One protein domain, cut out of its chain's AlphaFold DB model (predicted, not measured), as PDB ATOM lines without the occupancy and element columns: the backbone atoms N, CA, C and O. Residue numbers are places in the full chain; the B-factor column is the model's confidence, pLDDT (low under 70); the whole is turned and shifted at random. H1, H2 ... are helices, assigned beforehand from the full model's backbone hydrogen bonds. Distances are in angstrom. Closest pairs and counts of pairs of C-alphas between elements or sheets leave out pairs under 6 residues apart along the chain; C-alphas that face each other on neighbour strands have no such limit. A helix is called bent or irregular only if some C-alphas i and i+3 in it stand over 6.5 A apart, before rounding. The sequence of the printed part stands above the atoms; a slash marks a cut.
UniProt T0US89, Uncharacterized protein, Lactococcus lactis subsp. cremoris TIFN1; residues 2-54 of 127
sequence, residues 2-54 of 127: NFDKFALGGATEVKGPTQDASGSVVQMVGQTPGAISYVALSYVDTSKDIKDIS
ATOM      1  N   ASN A   2     337.720 373.857 183.854       70.00
ATOM      2  CA  ASN A   2     339.063 374.436 183.979       70.00
ATOM      3  C   ASN A   2     339.653 374.108 185.360       70.00
ATOM      4  O   ASN A   2     340.864 373.989 185.493       70.00
ATOM      5  N   PHE A   3     338.812 373.976 186.388       81.69
ATOM      6  CA  PHE A   3     339.253 373.744 187.757       81.69
ATOM      7  C   PHE A   3     339.853 372.344 187.950       81.69
ATOM      8  O   PHE A   3     340.990 372.225 188.388       81.69
ATOM      9  N   ASP A   4     339.158 371.293 187.523       85.81
ATOM     10  CA  ASP A   4     339.655 369.915 187.501       85.81
ATOM     11  C   ASP A   4     341.012 369.789 186.783       85.81
ATOM     12  O   ASP A   4     341.972 369.240 187.326       85.81
ATOM     13  N   LYS A   5     341.135 370.377 185.589       87.44
ATOM     14  CA  LYS A   5     342.366 370.329 184.790       87.44
ATOM     15  C   LYS A   5     343.507 371.141 185.409       87.44
ATOM     16  O   LYS A   5     344.624 370.637 185.498       87.44
ATOM     17  N   PHE A   6     343.258 372.396 185.786       88.56
ATOM     18  CA  PHE A   6     344.323 373.340 186.153       88.56
ATOM     19  C   PHE A   6     344.587 373.445 187.656       88.56
ATOM     20  O   PHE A   6     345.705 373.788 188.024       88.56
ATOM     21  N   ALA A   7     343.596 373.178 188.506       89.88
ATOM     22  CA  ALA A   7     343.745 373.233 189.961       89.88
ATOM     23  C   ALA A   7     343.967 371.845 190.577       89.88
ATOM     24  O   ALA A   7     344.751 371.718 191.510       89.88
ATOM     25  N   LEU A   8     343.303 370.808 190.053       89.88
ATOM     26  CA  LEU A   8     343.387 369.443 190.595       89.88
ATOM     27  C   LEU A   8     344.318 368.513 189.803       89.88
ATOM     28  O   LEU A   8     344.436 367.335 190.136       89.88
ATOM     29  N   GLY A   9     344.952 369.002 188.734       88.25
ATOM     30  CA  GLY A   9     345.844 368.190 187.899       88.25
ATOM     31  C   GLY A   9     345.147 367.001 187.225       88.25
ATOM     32  O   GLY A   9     345.776 365.972 186.993       88.25
ATOM     33  N   GLY A  10     343.846 367.117 186.939       88.44
ATOM     34  CA  GLY A  10     343.026 366.052 186.356       88.44
ATOM     35  C   GLY A  10     342.473 365.042 187.365       88.44
ATOM     36  O   GLY A  10     341.867 364.051 186.955       88.44
ATOM     37  N   ALA A  11     342.659 365.262 188.670       89.00
ATOM     38  CA  ALA A  11     342.028 364.428 189.685       89.00
ATOM     39  C   ALA A  11     340.498 364.588 189.675       89.00
ATOM     40  O   ALA A  11     339.955 365.645 189.355       89.00
ATOM     41  N   THR A  12     339.796 363.518 190.045       86.69
ATOM     42  CA  THR A  12     338.335 363.537 190.170       86.69
ATOM     43  C   THR A  12     337.917 364.288 191.431       86.69
ATOM     44  O   THR A  12     338.402 363.990 192.523       86.69
ATOM     45  N   GLU A  13     336.987 365.229 191.282       83.31
ATOM     46  CA  GLU A  13     336.381 365.936 192.408       83.31
ATOM     47  C   GLU A  13     335.662 364.961 193.352       83.31
ATOM     48  O   GLU A  13     334.961 364.035 192.926       83.31
ATOM     49  N   VAL A  14     335.813 365.179 194.659       83.56
ATOM     50  CA  VAL A  14     335.027 364.450 195.657       83.56
ATOM     51  C   VAL A  14     333.565 364.856 195.495       83.56
ATOM     52  O   VAL A  14     333.247 366.039 195.403       83.56
ATOM     53  N   LYS A  15     332.652 363.878 195.494       83.62
ATOM     54  CA  LYS A  15     331.215 364.172 195.494       83.62
ATOM     55  C   LYS A  15     330.850 364.898 196.786       83.62
ATOM     56  O   LYS A  15     330.900 364.307 197.862       83.62
ATOM     57  N   GLY A  16     330.468 366.160 196.656       80.75
ATOM     58  CA  GLY A  16     330.093 367.026 197.764       80.75
ATOM     59  C   GLY A  16     328.902 367.917 197.414       80.75
ATOM     60  O   GLY A  16     328.385 367.853 196.295       80.75
ATOM     61  N   PRO A  17     328.441 368.731 198.374       83.00
ATOM     62  CA  PRO A  17     327.408 369.724 198.120       83.00
ATOM     63  C   PRO A  17     327.893 370.750 197.088       83.00
ATOM     64  O   PRO A  17     329.000 371.276 197.192       83.00
ATOM     65  N   THR A  18     327.045 371.053 196.109       85.31
ATOM     66  CA  THR A  18     327.286 372.087 195.096       85.31
ATOM     67  C   THR A  18     326.516 373.357 195.440       85.31
ATOM     68  O   THR A  18     325.446 373.297 196.045       85.31
ATOM     69  N   GLN A  19     327.054 374.511 195.051       89.19
ATOM     70  CA  GLN A  19     326.424 375.819 195.235       89.19
ATOM     71  C   GLN A  19     326.456 376.585 193.914       89.19
ATOM     72  O   GLN A  19     327.487 376.615 193.248       89.19
ATOM     73  N   ASP A  20     325.350 377.246 193.576       87.12
ATOM     74  CA  ASP A  20     325.220 377.977 192.307       87.12
ATOM     75  C   ASP A  20     325.756 379.418 192.383       87.12
ATOM     76  O   ASP A  20     325.870 380.100 191.367       87.12
ATOM     77  N   ALA A  21     326.088 379.902 193.586       92.00
ATOM     78  CA  ALA A  21     326.528 381.274 193.823       92.00
ATOM     79  C   ALA A  21     327.820 381.329 194.644       92.00
ATOM     80  O   ALA A  21     327.920 380.717 195.709       92.00
ATOM     81  N   SER A  22     328.785 382.146 194.206       92.50
ATOM     82  CA  SER A  22     330.073 382.304 194.894       92.50
ATOM     83  C   SER A  22     329.927 382.820 196.327       92.50
ATOM     84  O   SER A  22     330.648 382.364 197.203       92.50
ATOM     85  N   GLY A  23     328.950 383.690 196.609       93.94
ATOM     86  CA  GLY A  23     328.664 384.120 197.985       93.94
ATOM     87  C   GLY A  23     328.257 382.957 198.902       93.94
ATOM     88  O   GLY A  23     328.738 382.863 200.030       93.94
ATOM     89  N   SER A  24     327.450 382.020 198.396       95.00
ATOM     90  CA  SER A  24     327.079 380.805 199.129       95.00
ATOM     91  C   SER A  24     328.272 379.866 199.319       95.00
ATOM     92  O   SER A  24     328.400 379.255 200.379       95.00
ATOM     93  N   VAL A  25     329.176 379.782 198.333       94.94
ATOM     94  CA  VAL A  25     330.444 379.042 198.466       94.94
ATOM     95  C   VAL A  25     331.301 379.629 199.590       94.94
ATOM     96  O   VAL A  25     331.723 378.883 200.470       94.94
ATOM     97  N   VAL A  26     331.513 380.951 199.602       95.94
ATOM     98  CA  VAL A  26     332.292 381.650 200.643       95.94
ATOM     99  C   VAL A  26     331.722 381.366 202.035       95.94
ATOM    100  O   VAL A  26     332.465 380.983 202.938       95.94
ATOM    101  N   GLN A  27     330.402 381.494 202.204       94.94
ATOM    102  CA  GLN A  27     329.742 381.215 203.479       94.94
ATOM    103  C   GLN A  27     329.919 379.750 203.910       94.94
ATOM    104  O   GLN A  27     330.273 379.484 205.057       94.94
ATOM    105  N   MET A  28     329.684 378.800 203.001       94.62
ATOM    106  CA  MET A  28     329.777 377.369 203.294       94.62
ATOM    107  C   MET A  28     331.198 376.959 203.692       94.62
ATOM    108  O   MET A  28     331.369 376.239 204.677       94.62
ATOM    109  N   VAL A  29     332.212 377.425 202.953       95.12
ATOM    110  CA  VAL A  29     333.623 377.141 203.256       95.12
ATOM    111  C   VAL A  29     334.010 377.743 204.605       95.12
ATOM    112  O   VAL A  29     334.582 377.037 205.431       95.12
ATOM    113  N   GLY A  30     333.626 378.994 204.882       95.31
ATOM    114  CA  GLY A  30     333.926 379.644 206.164       95.31
ATOM    115  C   GLY A  30     333.273 378.971 207.380       95.31
ATOM    116  O   GLY A  30     333.802 379.032 208.485       95.31
ATOM    117  N   GLN A  31     332.143 378.282 207.188       95.56
ATOM    118  CA  GLN A  31     331.425 377.567 208.253       95.56
ATOM    119  C   GLN A  31     331.847 376.100 208.414       95.56
ATOM    120  O   GLN A  31     331.425 375.450 209.372       95.56
ATOM    121  N   THR A  32     332.669 375.566 207.505       94.56
ATOM    122  CA  THR A  32     332.981 374.132 207.443       94.56
ATOM    123  C   THR A  32     334.492 373.900 207.508       94.56
ATOM    124  O   THR A  32     335.165 373.909 206.475       94.56
ATOM    125  N   PRO A  33     335.063 373.648 208.702       92.88
ATOM    126  CA  PRO A  33     336.482 373.341 208.837       92.88
ATOM    127  C   PRO A  33     336.910 372.172 207.941       92.88
ATOM    128  O   PRO A  33     336.310 371.100 207.969       92.88
ATOM    129  N   GLY A  34     337.964 372.382 207.151       90.75
ATOM    130  CA  GLY A  34     338.481 371.390 206.202       90.75
ATOM    131  C   GLY A  34     337.805 371.394 204.827       90.75
ATOM    132  O   GLY A  34     338.238 370.644 203.955       90.75
ATOM    133  N   ALA A  35     336.786 372.229 204.600       92.50
ATOM    134  CA  ALA A  35     336.218 372.411 203.270       92.50
ATOM    135  C   ALA A  35     337.185 373.152 202.336       92.50
ATOM    136  O   ALA A  35     337.936 374.037 202.749       92.50
ATOM    137  N   ILE A  36     337.116 372.811 201.051       91.31
ATOM    138  CA  ILE A  36     337.811 373.496 199.965       91.31
ATOM    139  C   ILE A  36     336.849 373.656 198.791       91.31
ATOM    140  O   ILE A  36     336.038 372.775 198.509       91.31
ATOM    141  N   SER A  37     336.916 374.801 198.128       92.12
ATOM    142  CA  SER A  37     336.147 375.096 196.924       92.12
ATOM    143  C   SER A  37     336.883 376.162 196.110       92.12
ATOM    144  O   SER A  37     337.989 376.564 196.475       92.12
ATOM    145  N   TYR A  38     336.288 376.622 195.015       91.00
ATOM    146  CA  TYR A  38     336.844 377.670 194.168       91.00
ATOM    147  C   TYR A  38     335.837 378.799 193.960       91.00
ATOM    148  O   TYR A  38     334.637 378.577 193.808       91.00
ATOM    149  N   VAL A  39     336.347 380.026 193.930       93.31
ATOM    150  CA  VAL A  39     335.597 381.249 193.630       93.31
ATOM    151  C   VAL A  39     336.474 382.179 192.795       93.31
ATOM    152  O   VAL A  39     337.689 381.989 192.718       93.31
ATOM    153  N   ALA A  40     335.874 383.183 192.152       92.31
ATOM    154  CA  ALA A  40     336.652 384.250 191.528       92.31
ATOM    155  C   ALA A  40     337.436 385.037 192.595       92.31
ATOM    156  O   ALA A  40     336.984 385.155 193.734       92.31
ATOM    157  N   LEU A  41     338.584 385.614 192.216       91.81
ATOM    158  CA  LEU A  41     339.453 386.366 193.139       91.81
ATOM    159  C   LEU A  41     338.713 387.494 193.863       91.81
ATOM    160  O   LEU A  41     338.940 387.721 195.046       91.81
ATOM    161  N   SER A  42     337.756 388.129 193.184       92.19
ATOM    162  CA  SER A  42     336.897 389.177 193.743       92.19
ATOM    163  C   SER A  42     336.069 388.745 194.961       92.19
ATOM    164  O   SER A  42     335.560 389.607 195.672       92.19
ATOM    165  N   TYR A  43     335.936 387.441 195.224       94.62
ATOM    166  CA  TYR A  43     335.220 386.901 196.382       94.62
ATOM    167  C   TYR A  43     336.123 386.532 197.564       94.62
ATOM    168  O   TYR A  43     335.600 386.377 198.666       94.62
ATOM    169  N   VAL A  44     337.441 386.400 197.375       91.00
ATOM    170  CA  VAL A  44     338.360 385.933 198.432       91.00
ATOM    171  C   VAL A  44     338.337 386.882 199.632       91.00
ATOM    172  O   VAL A  44     338.077 386.450 200.750       91.00
ATOM    173  N   ASP A  45     338.465 388.185 199.385       89.69
ATOM    174  CA  ASP A  45     338.520 389.204 200.444       89.69
ATOM    175  C   ASP A  45     337.139 389.631 200.972       89.69
ATOM    176  O   ASP A  45     337.022 390.541 201.795       89.69
ATOM    177  N   THR A  46     336.057 388.991 200.513       92.75
ATOM    178  CA  THR A  46     334.697 389.325 200.973       92.75
ATOM    179  C   THR A  46     334.369 388.739 202.344       92.75
ATOM    180  O   THR A  46     333.392 389.154 202.970       92.75
ATOM    181  N   SER A  47     335.183 387.799 202.834       93.31
ATOM    182  CA  SER A  47     335.047 387.205 204.160       93.31
ATOM    183  C   SER A  47     336.408 386.890 204.768       93.31
ATOM    184  O   SER A  47     337.284 386.337 204.116       93.31
ATOM    185  N   LYS A  48     336.549 387.170 206.065       94.56
ATOM    186  CA  LYS A  48     337.724 386.805 206.874       94.56
ATOM    187  C   LYS A  48     337.772 385.319 207.260       94.56
ATOM    188  O   LYS A  48     338.754 384.878 207.848       94.56
ATOM    189  N   ASP A  49     336.685 384.587 207.013       95.00
ATOM    190  CA  ASP A  49     336.526 383.190 207.432       95.00
ATOM    191  C   ASP A  49     337.029 382.205 206.362       95.00
ATOM    192  O   ASP A  49     337.038 380.994 206.577       95.00
ATOM    193  N   ILE A  50     337.466 382.716 205.210       95.69
ATOM    194  CA  ILE A  50     338.111 381.944 204.151       95.69
ATOM    195  C   ILE A  50     339.514 382.487 203.886       95.69
ATOM    196  O   ILE A  50     339.863 383.594 204.290       95.69
ATOM    197  N   LYS A  51     340.322 381.686 203.199       94.50
ATOM    198  CA  LYS A  51     341.629 382.086 202.684       94.50
ATOM    199  C   LYS A  51     341.841 381.452 201.322       94.50
ATOM    200  O   LYS A  51     341.393 380.327 201.086       94.50
ATOM    201  N   ASP A  52     342.530 382.161 200.453       94.31
ATOM    202  CA  ASP A  52     343.087 381.597 199.239       94.31
ATOM    203  C   ASP A  52     344.327 380.739 199.540       94.31
ATOM    204  O   ASP A  52     344.859 380.706 200.655       94.31
ATOM    205  N   ILE A  53     344.750 379.972 198.537       93.19
ATOM    206  CA  ILE A  53     345.943 379.127 198.600       93.19
ATOM    207  C   ILE A  53     346.750 379.276 197.317       93.19
ATOM    208  O   ILE A  53     346.194 379.424 196.227       93.19
ATOM    209  N   SER A  54     348.072 379.179 197.440       95.62
ATOM    210  CA  SER A  54     348.954 379.049 196.285       95.62
ATOM    211  C   SER A  54     348.790 377.672 195.639       95.62
ATOM    212  O   SER A  54     348.656 376.662 196.333       95.62
TER     213      SER A  54
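This is residues 2 to 54 of the 127 residues of an uncharacterized protein of Lactococcus lactis subsp. cremoris TIFN1 (UniProt T0US89). With little regular structure, helix H2 and the short helix H3 pack together at a steep angle in a body made largely of loops, and a long arc of chain, residues 7 to 21, leads from it to the small helix H1 at the far end. The printed part has 53 residues with three named helices, H1, H2, H3 in chain order, and no named strand; it is all helix, with 20 residues in named elements. It is compact, radius of gyration of the C-alphas 11.2 A, spanning 29 by 21 by 20 A.

H2, residues 22 to 31, runs 14.2 A from C-alpha 22 at (330.073, 382.304, 194.894). H3, residues 41 to 46, measures 9.6 A and ends at (334.697, 389.325, 200.973); it is irregular, but only just, with C-alphas 42 and 45 6.9 A apart. H1, residues 3 to 6, measures 5.3 A.

H2 and H3 touch, closest at the C-alphas of Ser 22 and Tyr 43, 7.1 A apart. They run the same way at a steep tilt of 49 degrees. H1 is apart from H2 and H3. In H2 every O i to N i+4 pair is within hydrogen-bond range; in H3 0 of 2 are, beside 2 of 3 O i to N i+3 pairs, and H1 is too short for an i+4 pair.

The C-alphas of Gly 10 and Lys 48, the two farthest apart, are 29.7 A apart. The printed part has no cut; the link from H1 to H2 is long. No printed residue is under 70 in pLDDT.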